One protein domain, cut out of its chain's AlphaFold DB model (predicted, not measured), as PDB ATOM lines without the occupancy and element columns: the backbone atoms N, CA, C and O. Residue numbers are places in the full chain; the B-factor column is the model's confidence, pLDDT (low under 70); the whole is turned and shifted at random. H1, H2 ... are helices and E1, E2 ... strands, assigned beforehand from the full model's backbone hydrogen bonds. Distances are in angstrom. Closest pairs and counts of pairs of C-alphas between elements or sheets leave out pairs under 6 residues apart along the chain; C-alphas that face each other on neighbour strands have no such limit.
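What this domain is: This is residues 29 to 240 of the 240 residues of an uncharacterized protein of Thermococcus peptonophilus (UniProt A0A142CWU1). A twisted sheet of seven strands curls round the long helix H2, with the short helix H3 packed on its opposite face; H1 is a further helix that the sheet curls round. From strand E8 the chain runs nearly straight on into E9, and the hairpin of E9 and E10 makes a long arm whose tip is one end of the length. The printed part has 212 residues, with named elements in the order E1 E2 E3 H1 E4 H2 E5 E6 E7 E8 E9 E10 H3 E11; the large sheet is E2 - E3 - E4 - E8 - E7 - E6 - E5, all antiparallel. The class is mixed, helices and strands, and the whole is loose, with a radius of gyration of the C-alphas of 21.1 A and spans of 83 by 30 by 29 A.

How they stand to each other: E1, residues 31 to 33, is the antiparallel neighbour of E11, residues 237 to 239, with N 32 and O 238 within hydrogen-bond range at 2.9 A. E2, residues 40 to 52, bends by 65 degrees at residue 43 and forms a hairpin with E3, residues 55 to 66, where N 46 and O 61 are 2.8 A apart. H1, residues 67 to 79, is on the sheet; its closest C-alphas to E6, residues 146 to 157, are those of Leu 79 and Leu 157, 6.4 A apart. E4, residues 90 to 98, is the antiparallel neighbour of E3, with N 62 and O 94 at 2.8 A, and of E8, residues 184 to 193, with N 95 and O 187 at 2.8 A. H2, residues 107 to 132, is on the sheet; its closest C-alphas to E7, residues 166 to 181, are those of Val 126 and Val 174, 7.0 A apart. E5, residues 136 to 143, begins the meander E5 E6 E7 E8, each strand the antiparallel neighbour of the one before; N 148 and O 141 are 2.8 A apart, N 151 and O 172 2.8 A, N 188 and O 177 2.9 A. E9, residues 195 to 206, and E10, residues 209 to 219, form a hairpin, with N 199 and O 215 at 2.8 A. This pair and the large sheet form a sandwich, two sheets face to face, with 25 pairs of C-alphas within 10 A. H3, residues 223 to 232, is on the sheet; the closest C-alphas of E8 and H3 are those of Ala 188 and Ala 232, 6.1 A apart. In H1 and H3 every O i to N i+4 pair is within hydrogen-bond range, in H2 20 of 22.

Where its parts are: C-alpha 31, where E1 begins, is at (43.925, -0.959, 35.321). E7 is 48.4 A long, H2 36.6 A and E3 35.9 A. E11 ends at C-alpha 239, (46.222, -1.399, 31.214).

The domain as a whole: The C-alphas farthest apart, those of Thr 105 and Gly 207, are 83.1 A apart. The printed part has no cut and no long link. Mean pLDDT of the printed part is 74.4; 69 residues are under 70, among them 73 to 90, 155 to 167 and 195 to 222.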
ATOM      1  N   ARG A  29      45.146   6.248  33.548       74.12
ATOM      2  CA  ARG A  29      44.999   4.900  33.013       74.12
ATOM      3  C   ARG A  29      43.924   4.131  33.768       74.12
ATOM      4  O   ARG A  29      43.551   4.474  34.890       74.12
ATOM      5  N   THR A  30      43.418   3.099  33.115       82.12
ATOM      6  CA  THR A  30      42.461   2.161  33.688       82.12
ATOM      7  C   THR A  30      43.165   0.820  33.812       82.12
ATOM      8  O   THR A  30      43.573   0.249  32.805       82.12
ATOM      9  N   LEU A  31      43.332   0.345  35.046       86.06
ATOM     10  CA  LEU A  31      43.925  -0.959  35.321       86.06
ATOM     11  C   LEU A  31      42.837  -2.026  35.454       86.06
ATOM     12  O   LEU A  31      41.784  -1.777  36.050       86.06
ATOM     13  N   VAL A  32      43.114  -3.209  34.910       88.06
ATOM     14  CA  VAL A  32      42.284  -4.414  35.022       88.06
ATOM     15  C   VAL A  32      43.143  -5.622  35.405       88.06
ATOM     16  O   VAL A  32      44.324  -5.671  35.042       88.06
ATOM     17  N   PRO A  33      42.574  -6.620  36.101       88.44
ATOM     18  CA  PRO A  33      43.232  -7.906  36.305       88.44
ATOM     19  C   PRO A  33      43.677  -8.543  34.980       88.44
ATOM     20  O   PRO A  33      42.923  -8.575  34.004       88.44
ATOM     21  N   PHE A  34      44.911  -9.049  34.927       85.06
ATOM     22  CA  PHE A  34      45.490  -9.607  33.702       85.06
ATOM     23  C   PHE A  34      44.806 -10.909  33.262       85.06
ATOM     24  O   PHE A  34      44.470 -11.042  32.078       85.06
ATOM     25  N   ALA A  35      44.608 -11.835  34.207       82.81
ATOM     26  CA  ALA A  35      44.008 -13.150  33.998       82.81
ATOM     27  C   ALA A  35      43.311 -13.640  35.274       82.81
ATOM     28  O   ALA A  35      43.877 -13.521  36.356       82.81
ATOM     29  N   ALA A  36      42.111 -14.206  35.127       80.12
ATOM     30  CA  ALA A  36      41.371 -14.842  36.215       80.12
ATOM     31  C   ALA A  36      42.096 -16.107  36.718       80.12
ATOM     32  O   ALA A  36      42.786 -16.753  35.924       80.12
ATOM     33  N   PRO A  37      41.908 -16.505  37.988       79.56
ATOM     34  CA  PRO A  37      42.353 -17.810  38.456       79.56
ATOM     35  C   PRO A  37      41.579 -18.936  37.752       79.56
ATOM     36  O   PRO A  37      40.472 -18.735  37.243       79.56
ATOM     37  N   ASP A  38      42.153 -20.140  37.729       76.75
ATOM     38  CA  ASP A  38      41.529 -21.302  37.092       76.75
ATOM     39  C   ASP A  38      40.102 -21.531  37.622       76.75
ATOM     40  O   ASP A  38      39.837 -21.417  38.815       76.75
ATOM     41  N   ARG A  39      39.174 -21.899  36.725       75.75
ATOM     42  CA  ARG A  39      37.730 -22.115  36.991       75.75
ATOM     43  C   ARG A  39      36.904 -20.855  37.281       75.75
ATOM     44  O   ARG A  39      35.677 -20.960  37.320       75.75
ATOM     45  N   TRP A  40      37.528 -19.687  37.406       82.25
ATOM     46  CA  TRP A  40      36.832 -18.406  37.474       82.25
ATOM     47  C   TRP A  40      36.754 -17.787  36.083       82.25
ATOM     48  O   TRP A  40      37.743 -17.705  35.361       82.25
ATOM     49  N   SER A  41      35.557 -17.367  35.682       82.94
ATOM     50  CA  SER A  41      35.340 -16.737  34.376       82.94
ATOM     51  C   SER A  41      34.931 -15.278  34.565       82.94
ATOM     52  O   SER A  41      33.931 -15.041  35.256       82.94
ATOM     53  N   PRO A  42      35.658 -14.310  33.968       84.81
ATOM     54  CA  PRO A  42      35.244 -12.917  34.001       84.81
ATOM     55  C   PRO A  42      33.924 -12.763  33.239       84.81
ATOM     56  O   PRO A  42      33.748 -13.330  32.158       84.81
ATOM     57  N   LYS A  43      32.991 -12.018  33.824       80.94
ATOM     58  CA  LYS A  43      31.649 -11.784  33.276       80.94
ATOM     59  C   LYS A  43      31.528 -10.421  32.618       80.94
ATOM     60  O   LYS A  43      30.991 -10.315  31.518       80.94
ATOM     61  N   GLY A  44      32.083  -9.405  33.261       81.62
ATOM     62  CA  GLY A  44      32.009  -8.032  32.798       81.62
ATOM     63  C   GLY A  44      33.045  -7.162  33.483       81.62
ATOM     64  O   GLY A  44      33.556  -7.488  34.556       81.62
ATOM     65  N   THR A  45      33.360  -6.046  32.837       86.12
ATOM     66  CA  THR A  45      34.240  -5.019  33.383       86.12
ATOM     67  C   THR A  45      33.551  -3.673  33.248       86.12
ATOM     68  O   THR A  45      33.173  -3.269  32.148       86.12
ATOM     69  N   GLN A  46      33.402  -2.976  34.367       83.50
ATOM     70  CA  GLN A  46      32.788  -1.659  34.441       83.50
ATOM     71  C   GLN A  46      33.836  -0.630  34.855       83.50
ATOM     72  O   GLN A  46      34.595  -0.863  35.794       83.50
ATOM     73  N   VAL A  47      33.875   0.514  34.170       84.06
ATOM     74  CA  VAL A  47      34.780   1.622  34.500       84.06
ATOM     75  C   VAL A  47      33.971   2.772  35.072       84.06
ATOM     76  O   VAL A  47      33.052   3.281  34.434       84.06
ATOM     77  N   ASN A  48      34.363   3.213  36.256       81.00
ATOM     78  CA  ASN A  48      33.663   4.201  37.052       81.00
ATOM     79  C   ASN A  48      34.615   5.321  37.504       81.00
ATOM     80  O   ASN A  48      35.835   5.251  37.324       81.00
ATOM     81  N   ILE A  49      34.052   6.398  38.064       81.31
ATOM     82  CA  ILE A  49      34.811   7.592  38.460       81.31
ATOM     83  C   ILE A  49      34.392   8.060  39.853       81.31
ATOM     84  O   ILE A  49      33.220   8.336  40.092       81.31
ATOM     85  N   ILE A  50      35.372   8.261  40.731       76.75
ATOM     86  CA  ILE A  50      35.221   8.954  42.012       76.75
ATOM     87  C   ILE A  50      35.701  10.396  41.833       76.75
ATOM     88  O   ILE A  50      36.809  10.650  41.354       76.75
ATOM     89  N   SER A  51      34.867  11.363  42.218       73.81
ATOM     90  CA  SER A  51      35.216  12.787  42.140       73.81
ATOM     91  C   SER A  51      35.747  13.315  43.480       73.81
ATOM     92  O   SER A  51      35.083  13.245  44.520       73.81
ATOM     93  N   TYR A  52      36.942  13.909  43.455       65.31
ATOM     94  CA  TYR A  52      37.565  14.591  44.588       65.31
ATOM     95  C   TYR A  52      38.005  16.006  44.197       65.31
ATOM     96  O   TYR A  52      39.125  16.237  43.741       65.31
ATOM     97  N   GLY A  53      37.102  16.977  44.365       68.44
ATOM     98  CA  GLY A  53      37.357  18.356  43.939       68.44
ATOM     99  C   GLY A  53      37.663  18.412  42.433       68.44
ATOM    100  O   GLY A  53      36.829  17.955  41.652       68.44
ATOM    101  N   PRO A  54      38.831  18.934  42.002       67.19
ATOM    102  CA  PRO A  54      39.225  18.932  40.591       67.19
ATOM    103  C   PRO A  54      39.778  17.579  40.103       67.19
ATOM    104  O   PRO A  54      39.975  17.406  38.901       67.19
ATOM    105  N   ILE A  55      40.053  16.629  41.004       67.19
ATOM    106  CA  ILE A  55      40.671  15.341  40.681       67.19
ATOM    107  C   ILE A  55      39.576  14.307  40.411       67.19
ATOM    108  O   ILE A  55      38.648  14.141  41.205       67.19
ATOM    109  N   LYS A  56      39.703  13.582  39.298       72.81
ATOM    110  CA  LYS A  56      38.869  12.424  38.968       72.81
ATOM    111  C   LYS A  56      39.713  11.165  39.081       72.81
ATOM    112  O   LYS A  56      40.686  11.011  38.347       72.81
ATOM    113  N   VAL A  57      39.330  10.283  39.991       75.44
ATOM    114  CA  VAL A  57      39.949   8.970  40.168       75.44
ATOM    115  C   VAL A  57      39.123   7.957  39.391       75.44
ATOM    116  O   VAL A  57      37.919   7.862  39.614       75.44
ATOM    117  N   ARG A  58      39.748   7.215  38.475       80.56
ATOM    118  CA  ARG A  58      39.089   6.102  37.787       80.56
ATOM    119  C   ARG A  58      39.243   4.831  38.606       80.56
ATOM    120  O   ARG A  58      40.309   4.572  39.160       80.56
ATOM    121  N   TYR A  59      38.184   4.041  38.648       80.50
ATOM    122  CA  TYR A  59      38.237   2.692  39.182       80.50
ATOM    123  C   TYR A  59      37.498   1.736  38.267       80.50
ATOM    124  O   TYR A  59      36.637   2.139  37.483       80.50
ATOM    125  N   THR A  60      37.848   0.468  38.383       84.75
ATOM    126  CA  THR A  60      37.344  -0.582  37.518       84.75
ATOM    127  C   THR A  60      36.831  -1.718  38.367       84.75
ATOM    128  O   THR A  60      37.561  -2.209  39.218       84.75
ATOM    129  N   VAL A  61      35.603  -2.160  38.130       83.81
ATOM    130  CA  VAL A  61      35.042  -3.355  38.763       83.81
ATOM    131  C   VAL A  61      35.021  -4.455  37.719       83.81
ATOM    132  O   VAL A  61      34.466  -4.275  36.640       83.81
ATOM    133  N   THR A  62      35.670  -5.577  38.015       86.19
ATOM    134  CA  THR A  62      35.611  -6.784  37.190       86.19
ATOM    135  C   THR A  62      34.841  -7.855  37.942       86.19
ATOM    136  O   THR A  62      35.209  -8.226  39.057       86.19
ATOM    137  N   GLU A  63      33.776  -8.337  37.320       86.00
ATOM    138  CA  GLU A  63      32.887  -9.364  37.850       86.00
ATOM    139  C   GLU A  63      33.396 -10.751  37.465       86.00
ATOM    140  O   GLU A  63      33.799 -10.981  36.320       86.00
ATOM    141  N   TYR A  64      33.331 -11.689  38.403       84.31
ATOM    142  CA  TYR A  64      33.743 -13.072  38.216       84.31
ATOM    143  C   TYR A  64      32.642 -14.041  38.632       84.31
ATOM    144  O   TYR A  64      31.994 -13.921  39.673       84.31
ATOM    145  N   SER A  65      32.482 -15.070  37.810       77.19
ATOM    146  CA  SER A  65      31.594 -16.194  38.087       77.19
ATOM    147  C   SER A  65      32.399 -17.462  38.342       77.19
ATOM    148  O   SER A  65      33.420 -17.700  37.688       77.19
ATOM    149  N   TYR A  66      31.904 -18.288  39.263       75.44
ATOM    150  CA  TYR A  66      32.416 -19.629  39.521       75.44
ATOM    151  C   TYR A  66      31.307 -20.654  39.288       75.44
ATOM    152  O   TYR A  66      30.275 -20.665  39.962       75.44
ATOM    153  N   THR A  67      31.522 -21.542  38.319       68.38
ATOM    154  CA  THR A  67      30.506 -22.508  37.879       68.38
ATOM    155  C   THR A  67      30.147 -23.543  38.948       68.38
ATOM    156  O   THR A  67      29.036 -24.066  38.927       68.38
ATOM    157  N   GLY A  68      31.069 -23.850  39.872       69.38
ATOM    158  CA  GLY A  68      30.822 -24.788  40.974       69.38
ATOM    159  C   GLY A  68      29.763 -24.264  41.944       69.38
ATOM    160  O   GLY A  68      28.748 -24.923  42.151       69.38
ATOM    161  N   PHE A  69      29.942 -23.030  42.428       69.94
ATOM    162  CA  PHE A  69      28.988 -22.368  43.322       69.94
ATOM    163  C   PHE A  69      27.595 -22.259  42.692       69.94
ATOM    164  O   PHE A  69      26.605 -22.616  43.326       69.94
ATOM    165  N   ALA A  70      27.509 -21.800  41.437       67.25
ATOM    166  CA  ALA A  70      26.223 -21.613  40.762       67.25
ATOM    167  C   ALA A  70      25.415 -22.919  40.690       67.25
ATOM    168  O   ALA A  70      24.220 -22.929  40.986       67.25
ATOM    169  N   ARG A  71      26.083 -24.031  40.359       69.88
ATOM    170  CA  ARG A  71      25.471 -25.362  40.317       69.88
ATOM    171  C   ARG A  71      25.007 -25.820  41.699       69.88
ATOM    172  O   ARG A  71      23.927 -26.393  41.819       69.88
ATOM    173  N   ASP A  72      25.824 -25.611  42.727       71.56
ATOM    174  CA  ASP A  72      25.530 -26.105  44.071       71.56
ATOM    175  C   ASP A  72      24.367 -25.322  44.704       71.56
ATOM    176  O   ASP A  72      23.450 -25.940  45.247       71.56
ATOM    177  N   ILE A  73      24.313 -23.996  44.527       69.69
ATOM    178  CA  ILE A  73      23.160 -23.182  44.944       69.69
ATOM    179  C   ILE A  73      21.905 -23.509  44.128       69.69
ATOM    180  O   ILE A  73      20.839 -23.634  44.719       69.69
ATOM    181  N   GLU A  74      21.996 -23.713  42.808       69.88
ATOM    182  CA  GLU A  74      20.835 -24.121  41.997       69.88
ATOM    183  C   GLU A  74      20.268 -25.478  42.456       69.88
ATOM    184  O   GLU A  74      19.054 -25.689  42.498       69.88
ATOM    185  N   ASN A  75      21.136 -26.416  42.840       69.44
ATOM    186  CA  ASN A  75      20.700 -27.690  43.405       69.44
ATOM    187  C   ASN A  75      20.005 -27.498  44.760       69.44
ATOM    188  O   ASN A  75      18.947 -28.086  44.987       69.44
ATOM    189  N   LEU A  76      20.563 -26.667  45.643       67.25
ATOM    190  CA  LEU A  76      19.971 -26.364  46.950       67.25
ATOM    191  C   LEU A  76      18.637 -25.631  46.817       67.25
ATOM    192  O   LEU A  76      17.680 -25.968  47.508       67.25
ATOM    193  N   SER A  77      18.540 -24.681  45.891       64.19
ATOM    194  CA  SER A  77      17.317 -23.922  45.656       64.19
ATOM    195  C   SER A  77      16.196 -24.827  45.143       64.19
ATOM    196  O   SER A  77      15.073 -24.761  45.641       64.19
ATOM    197  N   ARG A  78      16.507 -25.760  44.228       66.44
ATOM    198  CA  ARG A  78      15.559 -26.797  43.781       66.44
ATOM    199  C   ARG A  78      15.073 -27.669  44.935       66.44
ATOM    200  O   ARG A  78      13.889 -27.995  44.973       66.44
ATOM    201  N   LEU A  79      15.961 -28.040  45.857       64.06
ATOM    202  CA  LEU A  79      15.596 -28.820  47.045       64.06
ATOM    203  C   LEU A  79      14.703 -28.030  48.009       64.06
ATOM    204  O   LEU A  79      13.802 -28.615  48.602       64.06
ATOM    205  N   ALA A  80      14.921 -26.721  48.125       58.91
ATOM    206  CA  ALA A  80      14.147 -25.818  48.974       58.91
ATOM    207  C   ALA A  80      12.822 -25.343  48.352       58.91
ATOM    208  O   ALA A  80      12.111 -24.543  48.953       58.91
ATOM    209  N   GLY A  81      12.512 -25.747  47.114       56.12
ATOM    210  CA  GLY A  81      11.369 -25.210  46.371       56.12
ATOM    211  C   GLY A  81      11.496 -23.720  46.019       56.12
ATOM    212  O   GLY A  81      10.507 -23.104  45.622       56.12
ATOM    213  N   VAL A  82      12.696 -23.141  46.135       56.19
ATOM    214  CA  VAL A  82      12.985 -21.738  45.821       56.19
ATOM    215  C   VAL A  82      13.588 -21.654  44.418       56.19
ATOM    216  O   VAL A  82      14.576 -22.310  44.085       56.19
ATOM    217  N   GLY A  83      12.985 -20.838  43.558       48.81
ATOM    218  CA  GLY A  83      13.475 -20.612  42.201       48.81
ATOM    219  C   GLY A  83      14.673 -19.667  42.176       48.81
ATOM    220  O   GLY A  83      14.502 -18.502  41.841       48.81
ATOM    221  N   VAL A  84      15.875 -20.156  42.489       54.19
ATOM    222  CA  VAL A  84      17.121 -19.404  42.272       54.19
ATOM    223  C   VAL A  84      17.734 -19.847  40.944       54.19
ATOM    224  O   VAL A  84      18.090 -21.009  40.761       54.19
ATOM    225  N   SER A  85      17.834 -18.926  39.986       49.34
ATOM    226  CA  SER A  85      18.471 -19.173  38.688       49.34
ATOM    227  C   SER A  85      19.795 -18.421  38.613       49.34
ATOM    228  O   SER A  85      19.857 -17.318  38.079       49.34
ATOM    229  N   LEU A  86      20.878 -19.053  39.069       56.59
ATOM    230  CA  LEU A  86      22.246 -18.529  38.947       56.59
ATOM    231  C   LEU A  86      22.912 -18.920  37.628       56.59
ATOM    232  O   LEU A  86      24.126 -19.113  37.582       56.59
ATOM    233  N   LYS A  87      22.144 -19.011  36.533       46.19
ATOM    234  CA  LYS A  87      22.671 -19.344  35.196       46.19
ATOM    235  C   LYS A  87      23.896 -18.499  34.808       46.19
ATOM    236  O   LYS A  87      24.684 -18.930  33.969       46.19
ATOM    237  N   GLU A  88      24.076 -17.340  35.448       48.31
ATOM    238  CA  GLU A  88      25.225 -16.449  35.300       48.31
ATOM    239  C   GLU A  88      25.735 -15.846  36.623       48.31
ATOM    240  O   GLU A  88      26.350 -14.788  36.586       48.31
ATOM    241  N   GLY A  89      25.504 -16.497  37.769       53.25
ATOM    242  CA  GLY A  89      25.779 -15.925  39.094       53.25
ATOM    243  C   GLY A  89      27.198 -15.373  39.239       53.25
ATOM    244  O   GLY A  89      28.173 -16.133  39.209       53.25
ATOM    245  N   VAL A  90      27.305 -14.053  39.387       56.88
ATOM    246  CA  VAL A  90      28.531 -13.397  39.833       56.88
ATOM    247  C   VAL A  90      28.649 -13.675  41.322       56.88
ATOM    248  O   VAL A  90      27.714 -13.471  42.088       56.88
ATOM    249  N   VAL A  91      29.780 -14.240  41.714       75.94
ATOM    250  CA  VAL A  91      30.023 -14.677  43.097       75.94
ATOM    251  C   VAL A  91      31.368 -14.185  43.596       75.94
ATOM    252  O   VAL A  91      31.703 -14.402  44.753       75.94
ATOM    253  N   GLY A  92      32.134 -13.516  42.733       81.44
ATOM    254  CA  GLY A  92      33.339 -12.800  43.091       81.44
ATOM    255  C   GLY A  92      33.452 -11.500  42.303       81.44
ATOM    256  O   GLY A  92      33.064 -11.436  41.140       81.44
ATOM    257  N   TYR A  93      34.000 -10.464  42.921       84.62
ATOM    258  CA  TYR A  93      34.257  -9.182  42.273       84.62
ATOM    259  C   TYR A  93      35.657  -8.723  42.639       84.62
ATOM    260  O   TYR A  93      36.119  -8.937  43.759       84.62
ATOM    261  N   VAL A  94      36.318  -8.059  41.697       88.25
ATOM    262  CA  VAL A  94      37.572  -7.352  41.946       88.25
ATOM    263  C   VAL A  94      37.408  -5.909  41.501       88.25
ATOM    264  O   VAL A  94      37.297  -5.628  40.307       88.25
ATOM    265  N   ALA A  95      37.412  -4.993  42.461       88.00
ATOM    266  CA  ALA A  95      37.505  -3.566  42.223       88.00
ATOM    267  C   ALA A  95      38.975  -3.129  42.278       88.00
ATOM    268  O   ALA A  95      39.669  -3.356  43.266       88.00
ATOM    269  N   VAL A  96      39.452  -2.486  41.217       89.44
ATOM    270  CA  VAL A  96      40.799  -1.924  41.107       89.44
ATOM    271  C   VAL A  96      40.678  -0.410  41.010       89.44
ATOM    272  O   VAL A  96      40.111   0.118  40.053       89.44
ATOM    273  N   VAL A  97      41.225   0.301  41.991       88.75
ATOM    274  CA  VAL A  97      41.293   1.765  42.001       88.75
ATOM    275  C   VAL A  97      42.735   2.192  41.764       88.75
ATOM    276  O   VAL A  97      43.594   1.965  42.616       88.75
ATOM    277  N   ASP A  98      43.005   2.831  40.626       88.12
ATOM    278  CA  ASP A  98      44.338   3.348  40.312       88.12
ATOM    279  C   ASP A  98      44.451   4.833  40.684       88.12
ATOM    280  O   ASP A  98      43.791   5.696  40.101       88.12
ATOM    281  N   LEU A  99      45.322   5.144  41.648       86.31
ATOM    282  CA  LEU A  99      45.656   6.515  42.043       86.31
ATOM    283  C   LEU A  99      46.977   6.997  41.432       86.31
ATOM    284  O   LEU A  99      47.555   7.958  41.935       86.31
ATOM    285  N   SER A 100      47.492   6.361  40.375       81.56
ATOM    286  CA  SER A 100      48.766   6.745  39.739       81.56
ATOM    287  C   SER A 100      48.791   8.217  39.316       81.56
ATOM    288  O   SER A 100      49.774   8.908  39.591       81.56
ATOM    289  N   SER A 101      47.672   8.722  38.784       77.12
ATOM    290  CA  SER A 101      47.492  10.132  38.409       77.12
ATOM    291  C   SER A 101      47.393  11.083  39.608       77.12
ATOM    292  O   SER A 101      47.482  12.296  39.442       77.12
ATOM    293  N   VAL A 102      47.221  10.572  40.833       79.12
ATOM    294  CA  VAL A 102      47.138  11.389  42.048       79.12
ATOM    295  C   VAL A 102      48.552  11.744  42.532       79.12
ATOM    296  O   VAL A 102      49.377  10.848  42.766       79.12
ATOM    297  N   PRO A 103      48.858  13.037  42.751       77.38
ATOM    298  CA  PRO A 103      50.142  13.459  43.298       77.38
ATOM    299  C   PRO A 103      50.410  12.830  44.669       77.38
ATOM    300  O   PRO A 103      49.547  12.819  45.550       77.38
ATOM    301  N   SER A 104      51.639  12.362  44.893       79.75
ATOM    302  CA  SER A 104      52.018  11.682  46.143       79.75
ATOM    303  C   SER A 104      51.843  12.561  47.390       79.75
ATOM    304  O   SER A 104      51.646  12.041  48.483       79.75
ATOM    305  N   THR A 105      51.869  13.888  47.230       78.50
ATOM    306  CA  THR A 105      51.671  14.875  48.304       78.50
ATOM    307  C   THR A 105      50.248  14.897  48.863       78.50
ATOM    308  O   THR A 105      50.068  15.232  50.030       78.50
ATOM    309  N   VAL A 106      49.242  14.531  48.061       77.75
ATOM    310  CA  VAL A 106      47.825  14.489  48.474       77.75
ATOM    311  C   VAL A 106      47.291  13.062  48.612       77.75
ATOM    312  O   VAL A 106      46.163  12.869  49.060       77.75
ATOM    313  N   LEU A 107      48.109  12.058  48.279       80.19
ATOM    314  CA  LEU A 107      47.741  10.644  48.318       80.19
ATOM    315  C   LEU A 107      47.146  10.204  49.671       80.19
ATOM    316  O   LEU A 107      46.097   9.567  49.634       80.19
ATOM    317  N   PRO A 108      47.694  10.567  50.854       81.94
ATOM    318  CA  PRO A 108      47.107  10.151  52.133       81.94
ATOM    319  C   PRO A 108      45.668  10.646  52.342       81.94
ATOM    320  O   PRO A 108      44.844   9.922  52.889       81.94
ATOM    321  N   LEU A 109      45.353  11.860  51.873       79.00
ATOM    322  CA  LEU A 109      44.012  12.444  51.979       79.00
ATOM    323  C   LEU A 109      43.027  11.765  51.023       79.00
ATOM    324  O   LEU A 109      41.875  11.530  51.376       79.00
ATOM    325  N   VAL A 110      43.486  11.450  49.809       81.19
ATOM    326  CA  VAL A 110      42.661  10.786  48.793       81.19
ATOM    327  C   VAL A 110      42.398   9.329  49.171       81.19
ATOM    328  O   VAL A 110      41.273   8.877  48.997       81.19
ATOM    329  N   ARG A 111      43.383   8.616  49.743       86.81
ATOM    330  CA  ARG A 111      43.236   7.211  50.156       86.81
ATOM    331  C   ARG A 111      42.064   6.993  51.104       86.81
ATOM    332  O   ARG A 111      41.200   6.195  50.777       86.81
ATOM    333  N   GLY A 112      41.992   7.744  52.204       83.00
ATOM    334  CA  GLY A 112      40.918   7.553  53.187       83.00
ATOM    335  C   GLY A 112      39.522   7.783  52.599       83.00
ATOM    336  O   GLY A 112      38.593   7.043  52.895       83.00
ATOM    337  N   LYS A 113      39.377   8.764  51.698       83.31
ATOM    338  CA  LYS A 113      38.095   9.010  51.025       83.31
ATOM    339  C   LYS A 113      37.764   7.938  49.983       83.31
ATOM    340  O   LYS A 113      36.607   7.570  49.832       83.31
ATOM    341  N   VAL A 114      38.763   7.474  49.233       84.50
ATOM    342  CA  VAL A 114      38.592   6.396  48.250       84.50
ATOM    343  C   VAL A 114      38.176   5.109  48.947       84.50
ATOM    344  O   VAL A 114      37.258   4.458  48.473       84.50
ATOM    345  N   GLU A 115      38.801   4.774  50.073       85.62
ATOM    346  CA  GLU A 115      38.409   3.624  50.891       85.62
ATOM    347  C   GLU A 115      36.959   3.748  51.360       85.62
ATOM    348  O   GLU A 115      36.190   2.819  51.166       85.62
ATOM    349  N   GLU A 116      36.547   4.903  51.888       85.50
ATOM    350  CA  GLU A 116      35.159   5.114  52.319       85.50
ATOM    351  C   GLU A 116      34.147   4.961  51.170       85.50
ATOM    352  O   GLU A 116      33.088   4.361  51.346       85.50
ATOM    353  N   GLU A 117      34.462   5.493  49.988       84.44
ATOM    354  CA  GLU A 117      33.576   5.401  48.824       84.44
ATOM    355  C   GLU A 117      33.496   3.966  48.289       84.44
ATOM    356  O   GLU A 117      32.408   3.473  47.998       84.44
ATOM    357  N   VAL A 118      34.635   3.273  48.199       83.12
ATOM    358  CA  VAL A 118      34.692   1.863  47.787       83.12
ATOM    359  C   VAL A 118      33.967   0.981  48.795       83.12
ATOM    360  O   VAL A 118      33.240   0.085  48.388       83.12
ATOM    361  N   ASP A 119      34.091   1.253  50.090       82.75
ATOM    362  CA  ASP A 119      33.405   0.492  51.133       82.75
ATOM    363  C   ASP A 119      31.887   0.558  50.995       82.75
ATOM    364  O   ASP A 119      31.227  -0.471  51.121       82.75
ATOM    365  N   ARG A 120      31.343   1.741  50.688       84.88
ATOM    366  CA  ARG A 120      29.909   1.900  50.414       84.88
ATOM    367  C   ARG A 120      29.486   1.132  49.168       84.88
ATOM    368  O   ARG A 120      28.500   0.414  49.221       84.88
ATOM    369  N   LEU A 121      30.259   1.227  48.085       80.75
ATOM    370  CA  LEU A 121      29.981   0.498  46.841       80.75
ATOM    371  C   LEU A 121      29.980  -1.019  47.055       80.75
ATOM    372  O   LEU A 121      29.112  -1.722  46.551       80.75
ATOM    373  N   ILE A 122      30.952  -1.525  47.812       82.50
ATOM    374  CA  ILE A 122      31.057  -2.946  48.140       82.50
ATOM    375  C   ILE A 122      29.888  -3.378  49.021       82.50
ATOM    376  O   ILE A 122      29.334  -4.450  48.804       82.50
ATOM    377  N   GLU A 123      29.502  -2.563  50.001       86.25
ATOM    378  CA  GLU A 123      28.347  -2.845  50.852       86.25
ATOM    379  C   GLU A 123      27.044  -2.885  50.041       86.25
ATOM    380  O   GLU A 123      26.278  -3.838  50.189       86.25
ATOM    381  N   ASP A 124      26.836  -1.935  49.128       84.75
ATOM    382  CA  ASP A 124      25.698  -1.929  48.203       84.75
ATOM    383  C   ASP A 124      25.673  -3.200  47.335       84.75
ATOM    384  O   ASP A 124      24.626  -3.839  47.214       84.75
ATOM    385  N   GLU A 125      26.821  -3.622  46.792       80.75
ATOM    386  CA  GLU A 125      26.932  -4.847  45.987       80.75
ATOM    387  C   GLU A 125      26.641  -6.108  46.814       80.75
ATOM    388  O   GLU A 125      25.894  -6.987  46.383       80.75
ATOM    389  N   VAL A 126      27.177  -6.186  48.038       83.25
ATOM    390  CA  VAL A 126      26.920  -7.288  48.975       83.25
ATOM    391  C   VAL A 126      25.422  -7.415  49.261       83.25
ATOM    392  O   VAL A 126      24.884  -8.523  49.206       83.25
ATOM    393  N   PHE A 127      24.737  -6.307  49.554       84.12
ATOM    394  CA  PHE A 127      23.300  -6.328  49.836       84.12
ATOM    395  C   PHE A 127      22.446  -6.560  48.586       84.12
ATOM    396  O   PHE A 127      21.410  -7.219  48.690       84.12
ATOM    397  N   SER A 128      22.878  -6.085  47.414       78.88
ATOM    398  CA  SER A 128      22.225  -6.383  46.136       78.88
ATOM    399  C   SER A 128      22.262  -7.884  45.844       78.88
ATOM    400  O   SER A 128      21.215  -8.513  45.687       78.88
ATOM    401  N   MET A 129      23.454  -8.487  45.900       72.94
ATOM    402  CA  MET A 129      23.654  -9.928  45.727       72.94
ATOM    403  C   MET A 129      22.868 -10.738  46.768       72.94
ATOM    404  O   MET A 129      22.248 -11.748  46.436       72.94
ATOM    405  N   ALA A 130      22.849 -10.294  48.028       75.25
ATOM    406  CA  ALA A 130      22.049 -10.934  49.067       75.25
ATOM    407  C   ALA A 130      20.545 -10.889  48.753       75.25
ATOM    408  O   ALA A 130      19.863 -11.905  48.884       75.25
ATOM    409  N   GLY A 131      20.038  -9.748  48.282       74.19
ATOM    410  CA  GLY A 131      18.645  -9.595  47.868       74.19
ATOM    411  C   GLY A 131      18.263 -10.511  46.704       74.19
ATOM    412  O   GLY A 131      17.223 -11.168  46.764       74.19
ATOM    413  N   GLU A 132      19.113 -10.617  45.678       70.62
ATOM    414  CA  GLU A 132      18.894 -11.518  44.532       70.62
ATOM    415  C   GLU A 132      18.846 -12.995  44.936       70.62
ATOM    416  O   GLU A 132      18.110 -13.790  44.346       70.62
ATOM    417  N   LEU A 133      19.606 -13.357  45.969       66.81
ATOM    418  CA  LEU A 133      19.674 -14.709  46.514       66.81
ATOM    419  C   LEU A 133      18.627 -14.981  47.608       66.81
ATOM    420  O   LEU A 133      18.579 -16.098  48.121       66.81
ATOM    421  N   GLY A 134      17.794 -13.999  47.974       71.19
ATOM    422  CA  GLY A 134      16.817 -14.137  49.062       71.19
ATOM    423  C   GLY A 134      17.466 -14.378  50.428       71.19
ATOM    424  O   GLY A 134      16.910 -15.086  51.265       71.19
ATOM    425  N   LEU A 135      18.667 -13.835  50.624       76.75
ATOM    426  CA  LEU A 135      19.468 -14.002  51.826       76.75
ATOM    427  C   LEU A 135      19.057 -13.015  52.915       76.75
ATOM    428  O   LEU A 135      18.921 -11.815  52.677       76.75
ATOM    429  N   GLU A 136      18.938 -13.513  54.142       81.75
ATOM    430  CA  GLU A 136      18.635 -12.684  55.305       81.75
ATOM    431  C   GLU A 136      19.932 -12.267  56.013       81.75
ATOM    432  O   GLU A 136      20.743 -13.132  56.360       81.75
ATOM    433  N   PRO A 137      20.184 -10.962  56.224       84.44
ATOM    434  CA  PRO A 137      21.401 -10.507  56.883       84.44
ATOM    435  C   PRO A 137      21.394 -10.899  58.360       84.44
ATOM    436  O   PRO A 137      20.442 -10.607  59.082       84.44
ATOM    437  N   LEU A 138      22.485 -11.512  58.817       84.12
ATOM    438  CA  LEU A 138      22.655 -11.902  60.215       84.12
ATOM    439  C   LEU A 138      23.678 -11.011  60.915       84.12
ATOM    440  O   LEU A 138      23.373 -10.362  61.913       84.12
ATOM    441  N   GLU A 139      24.914 -10.999  60.414       90.56
ATOM    442  CA  GLU A 139      26.056 -10.441  61.141       90.56
ATOM    443  C   GLU A 139      27.070  -9.806  60.183       90.56
ATOM    444  O   GLU A 139      27.279 -10.287  59.070       90.56
ATOM    445  N   LYS A 140      27.749  -8.751  60.648       91.25
ATOM    446  CA  LYS A 140      28.921  -8.143  60.000       91.25
ATOM    447  C   LYS A 140      30.059  -8.112  61.010       91.25
ATOM    448  O   LYS A 140      29.882  -7.592  62.112       91.25
ATOM    449  N   TYR A 141      31.216  -8.651  60.648       88.12
ATOM    450  CA  TYR A 141      32.392  -8.652  61.515       88.12
ATOM    451  C   TYR A 141      33.690  -8.574  60.714       88.12
ATOM    452  O   TYR A 141      33.739  -8.877  59.523       88.12
ATOM    453  N   THR A 142      34.758  -8.152  61.384       87.88
ATOM    454  CA  THR A 142      36.108  -8.107  60.814       87.88
ATOM    455  C   THR A 142      36.874  -9.355  61.237       87.88
ATOM    456  O   THR A 142      36.850  -9.731  62.409       87.88
ATOM    457  N   SER A 143      37.561  -9.995  60.293       79.31
ATOM    458  CA  SER A 143      38.395 -11.175  60.520       79.31
ATOM    459  C   SER A 143      39.762 -10.962  59.872       79.31
ATOM    460  O   SER A 143      39.928 -11.130  58.666       79.31
ATOM    461  N   GLY A 144      40.747 -10.545  60.673       83.12
ATOM    462  CA  GLY A 144      42.058 -10.145  60.157       83.12
ATOM    463  C   GLY A 144      41.955  -8.909  59.260       83.12
ATOM    464  O   GLY A 144      41.479  -7.868  59.704       83.12
ATOM    465  N   GLU A 145      42.399  -9.035  58.009       81.38
ATOM    466  CA  GLU A 145      42.334  -7.974  56.987       81.38
ATOM    467  C   GLU A 145      40.989  -7.928  56.249       81.38
ATOM    468  O   GLU A 145      40.774  -7.073  55.388       81.38
ATOM    469  N   ASP A 146      40.074  -8.834  56.596       86.94
ATOM    470  CA  ASP A 146      38.855  -9.052  55.837       86.94
ATOM    471  C   ASP A 146      37.617  -8.553  56.581       86.94
ATOM    472  O   ASP A 146      37.519  -8.654  57.808       86.94
ATOM    473  N   ILE A 147      36.628  -8.070  55.829       88.44
ATOM    474  CA  ILE A 147      35.271  -7.848  56.345       88.44
ATOM    475  C   ILE A 147      34.381  -8.971  55.841       88.44
ATOM    476  O   ILE A 147      34.358  -9.260  54.643       88.44
ATOM    477  N   VAL A 148      33.659  -9.594  56.768       89.62
ATOM    478  CA  VAL A 148      32.777 -10.724  56.513       89.62
ATOM    479  C   VAL A 148      31.348 -10.340  56.872       89.62
ATOM    480  O   VAL A 148      31.070  -9.902  57.990       89.62
ATOM    481  N   TRP A 149      30.440 -10.554  55.927       91.19
ATOM    482  CA  TRP A 149      29.003 -10.545  56.150       91.19
ATOM    483  C   TRP A 149      28.518 -11.982  56.163       91.19
ATOM    484  O   TRP A 149      28.865 -12.779  55.292       91.19
ATOM    485  N   ARG A 150      27.716 -12.311  57.165       89.56
ATOM    486  CA  ARG A 150      27.043 -13.594  57.284       89.56
ATOM    487  C   ARG A 150      25.565 -13.386  57.015       89.56
ATOM    488  O   ARG A 150      24.929 -12.527  57.624       89.56
ATOM    489  N   PHE A 151      25.038 -14.235  56.156       85.56
ATOM    490  CA  PHE A 151      23.642 -14.306  55.790       85.56
ATOM    491  C   PHE A 151      23.072 -15.695  56.081       85.56
ATOM    492  O   PHE A 151      23.820 -16.674  56.173       85.56
ATOM    493  N   SER A 152      21.750 -15.770  56.196       82.25
ATOM    494  CA  SER A 152      20.994 -17.018  56.225       82.25
ATOM    495  C   SER A 152      20.325 -17.247  54.876       82.25
ATOM    496  O   SER A 152      19.656 -16.353  54.356       82.25
ATOM    497  N   PHE A 153      20.506 -18.437  54.306       75.12
ATOM    498  CA  PHE A 153      19.696 -18.930  53.199       75.12
ATOM    499  C   PHE A 153      18.627 -19.875  53.765       75.12
ATOM    500  O   PHE A 153      18.979 -20.957  54.255       75.12
ATOM    501  N   PRO A 154      17.339 -19.490  53.726       70.00
ATOM    502  CA  PRO A 154      16.269 -20.318  54.257       70.00
ATOM    503  C   PRO A 154      16.029 -21.528  53.349       70.00
ATOM    504  O   PRO A 154      15.832 -21.402  52.140       70.00
ATOM    505  N   LEU A 155      16.015 -22.719  53.941       69.81
ATOM    506  CA  LEU A 155      15.729 -23.978  53.263       69.81
ATOM    507  C   LEU A 155      14.432 -24.562  53.816       69.81
ATOM    508  O   LEU A 155      14.374 -25.002  54.962       69.81
ATOM    509  N   GLU A 156      13.389 -24.606  52.986       65.81
ATOM    510  CA  GLU A 156      12.175 -25.365  53.290       65.81
ATOM    511  C   GLU A 156      12.253 -26.720  52.595       65.81
ATOM    512  O   GLU A 156      11.976 -26.861  51.405       65.81
ATOM    513  N   LEU A 157      12.679 -27.734  53.341       64.00
ATOM    514  CA  LEU A 157      12.854 -29.067  52.788       64.00
ATOM    515  C   LEU A 157      11.552 -29.860  52.912       64.00
ATOM    516  O   LEU A 157      10.919 -29.851  53.980       64.00
ATOM    517  N   PRO A 158      11.143 -30.581  51.851       54.91
ATOM    518  CA  PRO A 158      10.002 -31.471  51.944       54.91
ATOM    519  C   PRO A 158      10.305 -32.558  52.978       54.91
ATOM    520  O   PRO A 158      11.312 -33.264  52.879       54.91
ATOM    521  N   GLY A 159       9.414 -32.708  53.960       54.62
ATOM    522  CA  GLY A 159       9.439 -33.862  54.847       54.62
ATOM    523  C   GLY A 159       9.373 -35.144  54.014       54.62
ATOM    524  O   GLY A 159       8.610 -35.240  53.047       54.62
ATOM    525  N   VAL A 160      10.191 -36.141  54.350       51.62
ATOM    526  CA  VAL A 160      10.151 -37.429  53.654       51.62
ATOM    527  C   VAL A 160       8.820 -38.105  54.012       51.62
ATOM    528  O   VAL A 160       8.656 -38.581  55.126       51.62
ATOM    529  N   LEU A 161       7.884 -38.140  53.053       51.31
ATOM    530  CA  LEU A 161       6.580 -38.828  53.110       51.31
ATOM    531  C   LEU A 161       5.518 -38.209  54.049       51.31
ATOM    532  O   LEU A 161       5.096 -38.825  55.023       51.31
ATOM    533  N   GLY A 162       4.975 -37.048  53.663       48.19
ATOM    534  CA  GLY A 162       3.669 -36.560  54.145       48.19
ATOM    535  C   GLY A 162       3.671 -35.788  55.470       48.19
ATOM    536  O   GLY A 162       2.598 -35.449  55.962       48.19
ATOM    537  N   GLU A 163       4.844 -35.492  56.028       52.47
ATOM    538  CA  GLU A 163       4.998 -34.614  57.194       52.47
ATOM    539  C   GLU A 163       5.242 -33.146  56.802       52.47
ATOM    540  O   GLU A 163       5.569 -32.834  55.653       52.47
ATOM    541  N   ASN A 164       5.058 -32.246  57.779       56.00
ATOM    542  CA  ASN A 164       5.287 -30.803  57.657       56.00
ATOM    543  C   ASN A 164       6.702 -30.495  57.131       56.00
ATOM    544  O   ASN A 164       7.655 -31.218  57.420       56.00
ATOM    545  N   THR A 165       6.841 -29.398  56.386       60.72
ATOM    546  CA  THR A 165       8.132 -28.869  55.922       60.72
ATOM    547  C   THR A 165       9.096 -28.648  57.090       60.72
ATOM    548  O   THR A 165       8.720 -28.081  58.119       60.72
ATOM    549  N   ILE A 166      10.347 -29.084  56.920       62.41
ATOM    550  CA  ILE A 166      11.433 -28.798  57.865       62.41
ATOM    551  C   ILE A 166      12.089 -27.495  57.417       62.41
ATOM    552  O   ILE A 166      12.457 -27.359  56.248       62.41
ATOM    553  N   LYS A 167      12.208 -26.540  58.344       67.44
ATOM    554  CA  LYS A 167      12.926 -25.285  58.124       67.44
ATOM    555  C   LYS A 167      14.355 -25.447  58.610       67.44
ATOM    556  O   LYS A 167      14.572 -25.613  59.806       67.44
ATOM    557  N   GLU A 168      15.289 -25.397  57.677       70.81
ATOM    558  CA  GLU A 168      16.722 -25.368  57.943       70.81
ATOM    559  C   GLU A 168      17.301 -24.035  57.471       70.81
ATOM    560  O   GLU A 168      16.745 -23.365  56.599       70.81
ATOM    561  N   GLU A 169      18.441 -23.658  58.035       72.88
ATOM    562  CA  GLU A 169      19.147 -22.432  57.675       72.88
ATOM    563  C   GLU A 169      20.569 -22.763  57.250       72.88
ATOM    564  O   GLU A 169      21.335 -23.378  57.997       72.88
ATOM    565  N   LEU A 170      20.938 -22.336  56.043       74.50
ATOM    566  CA  LEU A 170      22.297 -22.485  55.552       74.50
ATOM    567  C   LEU A 170      23.058 -21.156  55.668       74.50
ATOM    568  O   LEU A 170      22.621 -20.163  55.084       74.50
ATOM    569  N   PRO A 171      24.225 -21.114  56.339       79.06
ATOM    570  CA  PRO A 171      25.032 -19.908  56.378       79.06
ATOM    571  C   PRO A 171      25.666 -19.636  55.009       79.06
ATOM    572  O   PRO A 171      26.374 -20.482  54.452       79.06
ATOM    573  N   VAL A 172      25.468 -18.421  54.508       80.56
ATOM    574  CA  VAL A 172      26.183 -17.883  53.349       80.56
ATOM    575  C   VAL A 172      27.047 -16.729  53.819       80.56
ATOM    576  O   VAL A 172      26.594 -15.856  54.555       80.56
ATOM    577  N   TYR A 173      28.305 -16.728  53.413       84.25
ATOM    578  CA  TYR A 173      29.256 -15.695  53.780       84.25
ATOM    579  C   TYR A 173      29.636 -14.897  52.547       84.25
ATOM    580  O   TYR A 173      29.864 -15.466  51.483       84.25
ATOM    581  N   VAL A 174      29.752 -13.587  52.712       87.38
ATOM    582  CA  VAL A 174      30.413 -12.707  51.755       87.38
ATOM    583  C   VAL A 174      31.649 -12.162  52.444       87.38
ATOM    584  O   VAL A 174      31.547 -11.547  53.504       87.38
ATOM    585  N   ARG A 175      32.825 -12.423  51.883       88.75
ATOM    586  CA  ARG A 175      34.110 -11.983  52.431       88.75
ATOM    587  C   ARG A 175      34.740 -10.990  51.480       88.75
ATOM    588  O   ARG A 175      34.800 -11.239  50.281       88.75
ATOM    589  N   THR A 176      35.227  -9.887  52.028       91.19
ATOM    590  CA  THR A 176      35.972  -8.871  51.283       91.19
ATOM    591  C   THR A 176      37.388  -8.769  51.811       91.19
ATOM    592  O   THR A 176      37.580  -8.808  53.024       91.19
ATOM    593  N   ARG A 177      38.355  -8.598  50.911       91.00
ATOM    594  CA  ARG A 177      39.762  -8.333  51.219       91.00
ATOM    595  C   ARG A 177      40.218  -7.081  50.491       91.00
ATOM    596  O   ARG A 177      39.874  -6.883  49.327       91.00
ATOM    597  N   ARG A 178      41.010  -6.251  51.164       90.31
ATOM    598  CA  ARG A 178      41.526  -4.991  50.616       90.31
ATOM    599  C   ARG A 178      43.035  -4.986  50.701       90.31
ATOM    600  O   ARG A 178      43.586  -5.177  51.779       90.31
ATOM    601  N   VAL A 179      43.695  -4.726  49.581       90.62
ATOM    602  CA  VAL A 179      45.154  -4.727  49.510       90.62
ATOM    603  C   VAL A 179      45.639  -3.503  48.751       90.62
ATOM    604  O   VAL A 179      45.187  -3.198  47.646       90.62
ATOM    605  N   TRP A 180      46.586  -2.787  49.355       91.00
ATOM    606  CA  TRP A 180      47.280  -1.679  48.712       91.00
ATOM    607  C   TRP A 180      48.563  -2.157  48.035       91.00
ATOM    608  O   TRP A 180      49.477  -2.657  48.689       91.00
ATOM    609  N   HIS A 181      48.689  -1.860  46.745       89.25
ATOM    610  CA  HIS A 181      49.910  -2.030  45.961       89.25
ATOM    611  C   HIS A 181      50.405  -0.662  45.490       89.25
ATOM    612  O   HIS A 181      50.027  -0.157  44.433       89.25
ATOM    613  N   GLY A 182      51.242  -0.010  46.302       88.56
ATOM    614  CA  GLY A 182      51.727   1.334  45.986       88.56
ATOM    615  C   GLY A 182      50.567   2.331  45.879       88.56
ATOM    616  O   GLY A 182      49.925   2.632  46.881       88.56
ATOM    617  N   LYS A 183      50.293   2.870  44.688       89.56
ATOM    618  CA  LYS A 183      49.173   3.802  44.450       89.56
ATOM    619  C   LYS A 183      47.866   3.115  44.033       89.56
ATOM    620  O   LYS A 183      46.889   3.809  43.783       89.56
ATOM    621  N   THR A 184      47.828   1.791  44.000       90.69
ATOM    622  CA  THR A 184      46.648   1.037  43.574       90.69
ATOM    623  C   THR A 184      46.001   0.350  44.765       90.69
ATOM    624  O   THR A 184      46.697  -0.286  45.555       90.69
ATOM    625  N   LEU A 185      44.682   0.468  44.885       91.69
ATOM    626  CA  LEU A 185      43.878  -0.316  45.818       91.69
ATOM    627  C   LEU A 185      43.179  -1.425  45.039       91.69
ATOM    628  O   LEU A 185      42.486  -1.149  44.062       91.69
ATOM    629  N   VAL A 186      43.350  -2.662  45.488       91.75
ATOM    630  CA  VAL A 186      42.595  -3.814  45.004       91.75
ATOM    631  C   VAL A 186      41.654  -4.247  46.117       91.75
ATOM    632  O   VAL A 186      42.088  -4.505  47.240       91.75
ATOM    633  N   VAL A 187      40.363  -4.310  45.813       91.00
ATOM    634  CA  VAL A 187      39.342  -4.856  46.703       91.00
ATOM    635  C   VAL A 187      38.729  -6.067  46.035       91.00
ATOM    636  O   VAL A 187      38.147  -5.958  44.960       91.00
ATOM    637  N   ALA A 188      38.874  -7.220  46.668       91.25
ATOM    638  CA  ALA A 188      38.257  -8.459  46.240       91.25
ATOM    639  C   ALA A 188      37.074  -8.768  47.149       91.25
ATOM    640  O   ALA A 188      37.176  -8.591  48.361       91.25
ATOM    641  N   LEU A 189      35.973  -9.250  46.586       89.25
ATOM    642  CA  LEU A 189      34.848  -9.782  47.345       89.25
ATOM    643  C   LEU A 189      34.444 -11.134  46.780       89.25
ATOM    644  O   LEU A 189      34.530 -11.328  45.571       89.25
ATOM    645  N   VAL A 190      34.026 -12.061  47.637       86.44
ATOM    646  CA  VAL A 190      33.559 -13.386  47.225       86.44
ATOM    647  C   VAL A 190      32.446 -13.882  48.140       86.44
ATOM    648  O   VAL A 190      32.533 -13.736  49.360       86.44
ATOM    649  N   ALA A 191      31.407 -14.472  47.555       81.56
ATOM    650  CA  ALA A 191      30.337 -15.163  48.259       81.56
ATOM    651  C   ALA A 191      30.564 -16.681  48.243       81.56
ATOM    652  O   ALA A 191      30.911 -17.256  47.212       81.56
ATOM    653  N   TYR A 192      30.342 -17.346  49.377       78.06
ATOM    654  CA  TYR A 192      30.444 -18.801  49.506       78.06
ATOM    655  C   TYR A 192      29.478 -19.329  50.585       78.06
ATOM    656  O   TYR A 192      29.365 -18.726  51.657       78.06
ATOM    657  N   PRO A 193      28.771 -20.454  50.359       74.50
ATOM    658  CA  PRO A 193      28.116 -21.165  51.444       74.50
ATOM    659  C   PRO A 193      29.182 -21.838  52.312       74.50
ATOM    660  O   PRO A 193      30.201 -22.308  51.807       74.50
ATOM    661  N   ASN A 194      28.951 -21.920  53.617       73.00
ATOM    662  CA  ASN A 194      29.773 -22.763  54.479       73.00
ATOM    663  C   ASN A 194      28.924 -23.300  55.627       73.00
ATOM    664  O   ASN A 194      28.374 -22.536  56.419       73.00
ATOM    665  N   GLY A 195      28.819 -24.621  55.718       65.12
ATOM    666  CA  GLY A 195      28.016 -25.272  56.736       65.12
ATOM    667  C   GLY A 195      27.755 -26.743  56.451       65.12
ATOM    668  O   GLY A 195      28.089 -27.292  55.400       65.12
ATOM    669  N   ILE A 196      27.140 -27.397  57.427       63.00
ATOM    670  CA  ILE A 196      26.644 -28.761  57.285       63.00
ATOM    671  C   ILE A 196      25.131 -28.683  57.389       63.00
ATOM    672  O   ILE A 196      24.608 -28.275  58.422       63.00
ATOM    673  N   LEU A 197      24.451 -29.101  56.330       58.56
ATOM    674  CA  LEU A 197      23.018 -29.322  56.344       58.56
ATOM    675  C   LEU A 197      22.768 -30.795  56.675       58.56
ATOM    676  O   LEU A 197      23.150 -31.688  55.915       58.56
ATOM    677  N   GLU A 198      22.151 -31.057  57.821       57.59
ATOM    678  CA  GLU A 198      21.732 -32.399  58.224       57.59
ATOM    679  C   GLU A 198      20.227 -32.530  58.075       57.59
ATOM    680  O   GLU A 198      19.458 -32.059  58.900       57.59
ATOM    681  N   VAL A 199      19.799 -33.221  57.027       55.47
ATOM    682  CA  VAL A 199      18.390 -33.509  56.789       55.47
ATOM    683  C   VAL A 199      18.103 -34.894  57.346       55.47
ATOM    684  O   VAL A 199      18.408 -35.908  56.714       55.47
ATOM    685  N   SER A 200      17.544 -34.973  58.551       53.34
ATOM    686  CA  SER A 200      17.063 -36.247  59.085       53.34
ATOM    687  C   SER A 200      15.685 -36.572  58.507       53.34
ATOM    688  O   SER A 200      14.687 -35.968  58.892       53.34
ATOM    689  N   GLY A 201      15.614 -37.552  57.612       48.88
ATOM    690  CA  GLY A 201      14.381 -38.274  57.323       48.88
ATOM    691  C   GLY A 201      13.984 -39.062  58.570       48.88
ATOM    692  O   GLY A 201      14.807 -39.794  59.126       48.88
ATOM    693  N   GLY A 202      12.759 -38.845  59.046       48.28
ATOM    694  CA  GLY A 202      12.258 -39.323  60.335       48.28
ATOM    695  C   GLY A 202      12.508 -40.808  60.645       48.28
ATOM    696  O   GLY A 202      12.857 -41.629  59.796       48.28
ATOM    697  N   LYS A 203      12.335 -41.176  61.922       47.22
ATOM    698  CA  LYS A 203      12.424 -42.575  62.369       47.22
ATOM    699  C   LYS A 203      11.204 -43.354  61.890       47.22
ATOM    700  O   LYS A 203      10.102 -43.143  62.388       47.22
ATOM    701  N   HIS A 204      11.415 -44.331  61.019       44.03
ATOM    702  CA  HIS A 204      10.364 -45.253  60.600       44.03
ATOM    703  C   HIS A 204      10.529 -46.601  61.273       44.03
ATOM    704  O   HIS A 204      11.651 -47.055  61.471       44.03
ATOM    705  N   SER A 205       9.413 -47.237  61.624       42.47
ATOM    706  CA  SER A 205       9.398 -48.569  62.227       42.47
ATOM    707  C   SER A 205       8.727 -49.562  61.282       42.47
ATOM    708  O   SER A 205       7.548 -49.423  60.968       42.47
ATOM    709  N   PHE A 206       9.471 -50.575  60.847       43.69
ATOM    710  CA  PHE A 206       8.978 -51.738  60.116       43.69
ATOM    711  C   PHE A 206       8.970 -52.936  61.073       43.69
ATOM    712  O   PHE A 206       9.986 -53.604  61.274       43.69
ATOM    713  N   GLY A 207       7.831 -53.187  61.724       55.00
ATOM    714  CA  GLY A 207       7.757 -54.188  62.794       55.00
ATOM    715  C   GLY A 207       8.637 -53.788  63.985       55.00
ATOM    716  O   GLY A 207       8.435 -52.724  64.560       55.00
ATOM    717  N   SER A 208       9.622 -54.614  64.352       37.69
ATOM    718  CA  SER A 208      10.599 -54.302  65.412       37.69
ATOM    719  C   SER A 208      11.815 -53.499  64.932       37.69
ATOM    720  O   SER A 208      12.690 -53.186  65.739       37.69
ATOM    721  N   LEU A 209      11.929 -53.216  63.629       27.06
ATOM    722  CA  LEU A 209      13.098 -52.564  63.045       27.06
ATOM    723  C   LEU A 209      12.832 -51.068  62.870       27.06
ATOM    724  O   LEU A 209      11.923 -50.706  62.129       27.06
ATOM    725  N   SER A 210      13.626 -50.205  63.510       34.69
ATOM    726  CA  SER A 210      13.559 -48.759  63.280       34.69
ATOM    727  C   SER A 210      14.720 -48.288  62.405       34.69
ATOM    728  O   SER A 210      15.874 -48.591  62.704       34.69
ATOM    729  N   VAL A 211      14.419 -47.558  61.330       36.56
ATOM    730  CA  VAL A 211      15.394 -46.982  60.395       36.56
ATOM    731  C   VAL A 211      15.175 -45.473  60.334       36.56
ATOM    732  O   VAL A 211      14.065 -45.020  60.068       36.56
ATOM    733  N   SER A 212      16.231 -44.700  60.584       39.41
ATOM    734  CA  SER A 212      16.289 -43.262  60.302       39.41
ATOM    735  C   SER A 212      17.251 -43.028  59.145       39.41
ATOM    736  O   SER A 212      18.356 -43.578  59.159       39.41
ATOM    737  N   ILE A 213      16.860 -42.216  58.166       43.34
ATOM    738  CA  ILE A 213      17.713 -41.877  57.023       43.34
ATOM    739  C   ILE A 213      18.134 -40.423  57.180       43.34
ATOM    740  O   ILE A 213      17.333 -39.533  56.935       43.34
ATOM    741  N   THR A 214      19.383 -40.170  57.557       46.31
ATOM    742  CA  THR A 214      19.930 -38.807  57.595       46.31
ATOM    743  C   THR A 214      20.746 -38.550  56.334       46.31
ATOM    744  O   THR A 214      21.731 -39.246  56.085       46.31
ATOM    745  N   ALA A 215      20.356 -37.554  55.540       48.22
ATOM    746  CA  ALA A 215      21.170 -37.016  54.458       48.22
ATOM    747  C   ALA A 215      21.997 -35.845  55.002       48.22
ATOM    748  O   ALA A 215      21.449 -34.867  55.497       48.22
ATOM    749  N   ARG A 216      23.325 -35.947  54.924       50.62
ATOM    750  CA  ARG A 216      24.245 -34.884  55.338       50.62
ATOM    751  C   ARG A 216      24.835 -34.241  54.090       50.62
ATOM    752  O   ARG A 216      25.638 -34.873  53.407       50.62
ATOM    753  N   ILE A 217      24.430 -33.013  53.785       52.97
ATOM    754  CA  ILE A 217      25.018 -32.210  52.710       52.97
ATOM    755  C   ILE A 217      26.028 -31.276  53.363       52.97
ATOM    756  O   ILE A 217      25.671 -30.338  54.073       52.97
ATOM    757  N   ARG A 218      27.311 -31.567  53.161       54.78
ATOM    758  CA  ARG A 218      28.396 -30.710  53.626       54.78
ATOM    759  C   ARG A 218      28.739 -29.726  52.512       54.78
ATOM    760  O   ARG A 218      29.155 -30.146  51.438       54.78
ATOM    761  N   LEU A 219      28.545 -28.441  52.781       59.97
ATOM    762  CA  LEU A 219      29.009 -27.349  51.936       59.97
ATOM    763  C   LEU A 219      30.255 -26.811  52.623       59.97
ATOM    764  O   LEU A 219      30.171 -26.048  53.583       59.97
ATOM    765  N   GLU A 220      31.409 -27.345  52.238       53.66
ATOM    766  CA  GLU A 220      32.673 -26.899  52.816       53.66
ATOM    767  C   GLU A 220      33.019 -25.520  52.276       53.66
ATOM    768  O   GLU A 220      32.768 -25.224  51.107       53.66
ATOM    769  N   TYR A 221      33.617 -24.707  53.150       57.19
ATOM    770  CA  TYR A 221      34.455 -23.588  52.755       57.19
ATOM    771  C   TYR A 221      35.328 -24.033  51.583       57.19
ATOM    772  O   TYR A 221      36.210 -24.875  51.731       57.19
ATOM    773  N   SER A 222      34.974 -23.537  50.408       64.88
ATOM    774  CA  SER A 222      35.605 -23.892  49.154       64.88
ATOM    775  C   SER A 222      37.006 -23.294  49.223       64.88
ATOM    776  O   SER A 222      37.127 -22.070  49.300       64.88
ATOM    777  N   ASP A 223      38.052 -24.127  49.246       73.50
ATOM    778  CA  ASP A 223      39.450 -23.687  49.097       73.50
ATOM    779  C   ASP A 223      39.560 -22.673  47.940       73.50
ATOM    780  O   ASP A 223      40.293 -21.695  48.016       73.50
ATOM    781  N   GLU A 224      38.689 -22.806  46.937       77.06
ATOM    782  CA  GLU A 224      38.546 -21.908  45.800       77.06
ATOM    783  C   GLU A 224      38.156 -20.453  46.146       77.06
ATOM    784  O   GLU A 224      38.545 -19.541  45.416       77.06
ATOM    785  N   ALA A 225      37.405 -20.196  47.224       79.38
ATOM    786  CA  ALA A 225      37.086 -18.836  47.673       79.38
ATOM    787  C   ALA A 225      38.295 -18.165  48.344       79.38
ATOM    788  O   ALA A 225      38.548 -16.978  48.127       79.38
ATOM    789  N   GLU A 226      39.071 -18.921  49.125       84.88
ATOM    790  CA  GLU A 226      40.333 -18.427  49.680       84.88
ATOM    791  C   GLU A 226      41.376 -18.233  48.579       84.88
ATOM    792  O   GLU A 226      42.011 -17.182  48.541       84.88
ATOM    793  N   ASP A 227      41.495 -19.179  47.647       87.00
ATOM    794  CA  ASP A 227      42.383 -19.084  46.487       87.00
ATOM    795  C   ASP A 227      42.062 -17.842  45.650       87.00
ATOM    796  O   ASP A 227      42.973 -17.125  45.234       87.00
ATOM    797  N   PHE A 228      40.776 -17.527  45.448       88.12
ATOM    798  CA  PHE A 228      40.360 -16.302  44.764       88.12
ATOM    799  C   PHE A 228      40.823 -15.043  45.508       88.12
ATOM    800  O   PHE A 228      41.407 -14.146  44.896       88.12
ATOM    801  N   LEU A 229      40.617 -14.971  46.827       89.00
ATOM    802  CA  LEU A 229      41.061 -13.829  47.637       89.00
ATOM    803  C   LEU A 229      42.590 -13.700  47.658       89.00
ATOM    804  O   LEU A 229      43.118 -12.586  47.594       89.00
ATOM    805  N   GLN A 230      43.316 -14.816  47.732       90.06
ATOM    806  CA  GLN A 230      44.781 -14.844  47.706       90.06
ATOM    807  C   GLN A 230      45.343 -14.440  46.346       90.06
ATOM    808  O   GLN A 230      46.286 -13.646  46.287       90.06
ATOM    809  N   TRP A 231      44.752 -14.932  45.258       91.75
ATOM    810  CA  TRP A 231      45.091 -14.503  43.905       91.75
ATOM    811  C   TRP A 231      44.842 -13.004  43.737       91.75
ATOM    812  O   TRP A 231      45.744 -12.289  43.309       91.75
ATOM    813  N   ALA A 232      43.673 -12.500  44.146       89.88
ATOM    814  CA  ALA A 232      43.336 -11.085  44.011       89.88
ATOM    815  C   ALA A 232      44.273 -10.179  44.830       89.88
ATOM    816  O   ALA A 232      44.585  -9.069  44.411       89.88
ATOM    817  N   SER A 233      44.786 -10.678  45.959       89.00
ATOM    818  CA  SER A 233      45.794  -9.986  46.780       89.00
ATOM    819  C   SER A 233      47.165  -9.878  46.112       89.00
ATOM    820  O   SER A 233      47.998  -9.101  46.561       89.00
ATOM    821  N   ASN A 234      47.432 -10.681  45.082       90.06
ATOM    822  CA  ASN A 234      48.706 -10.722  44.364       90.06
ATOM    823  C   ASN A 234      48.505 -10.547  42.853       90.06
ATOM    824  O   ASN A 234      49.349 -10.960  42.058       90.06
ATOM    825  N   VAL A 235      47.365  -9.982  42.452       90.00
ATOM    826  CA  VAL A 235      46.944  -9.973  41.056       90.00
ATOM    827  C   VAL A 235      47.865  -9.103  40.210       90.00
ATOM    828  O   VAL A 235      48.148  -7.948  40.531       90.00
ATOM    829  N   GLU A 236      48.302  -9.648  39.079       90.25
ATOM    830  CA  GLU A 236      48.971  -8.856  38.058       90.25
ATOM    831  C   GLU A 236      47.947  -7.971  37.341       90.25
ATOM    832  O   GLU A 236      46.910  -8.440  36.861       90.25
ATOM    833  N   LEU A 237      48.239  -6.675  37.269       90.00
ATOM    834  CA  LEU A 237      47.383  -5.678  36.638       90.00
ATOM    835  C   LEU A 237      47.970  -5.253  35.292       90.00
ATOM    836  O   LEU A 237      49.173  -5.021  35.178       90.00
ATOM    837  N   LYS A 238      47.105  -5.092  34.290       89.12
ATOM    838  CA  LYS A 238      47.447  -4.508  32.987       89.12
ATOM    839  C   LYS A 238      46.599  -3.276  32.715       89.12
ATOM    840  O   LYS A 238      45.533  -3.104  33.305       89.12
ATOM    841  N   GLU A 239      47.065  -2.438  31.800       85.00
ATOM    842  CA  GLU A 239      46.222  -1.399  31.214       85.00
ATOM    843  C   GLU A 239      45.130  -2.065  30.363       85.00
ATOM    844  O   GLU A 239      45.395  -3.057  29.674       85.00
ATOM    845  N   ALA A 240      43.895  -1.580  30.520       77.00
ATOM    846  CA  ALA A 240      42.706  -2.094  29.840       77.00
ATOM    847  C   ALA A 240      42.708  -1.810  28.334       77.00
ATOM    848  O   ALA A 240      43.157  -0.708  27.939       77.00
TER     849      ALA A 240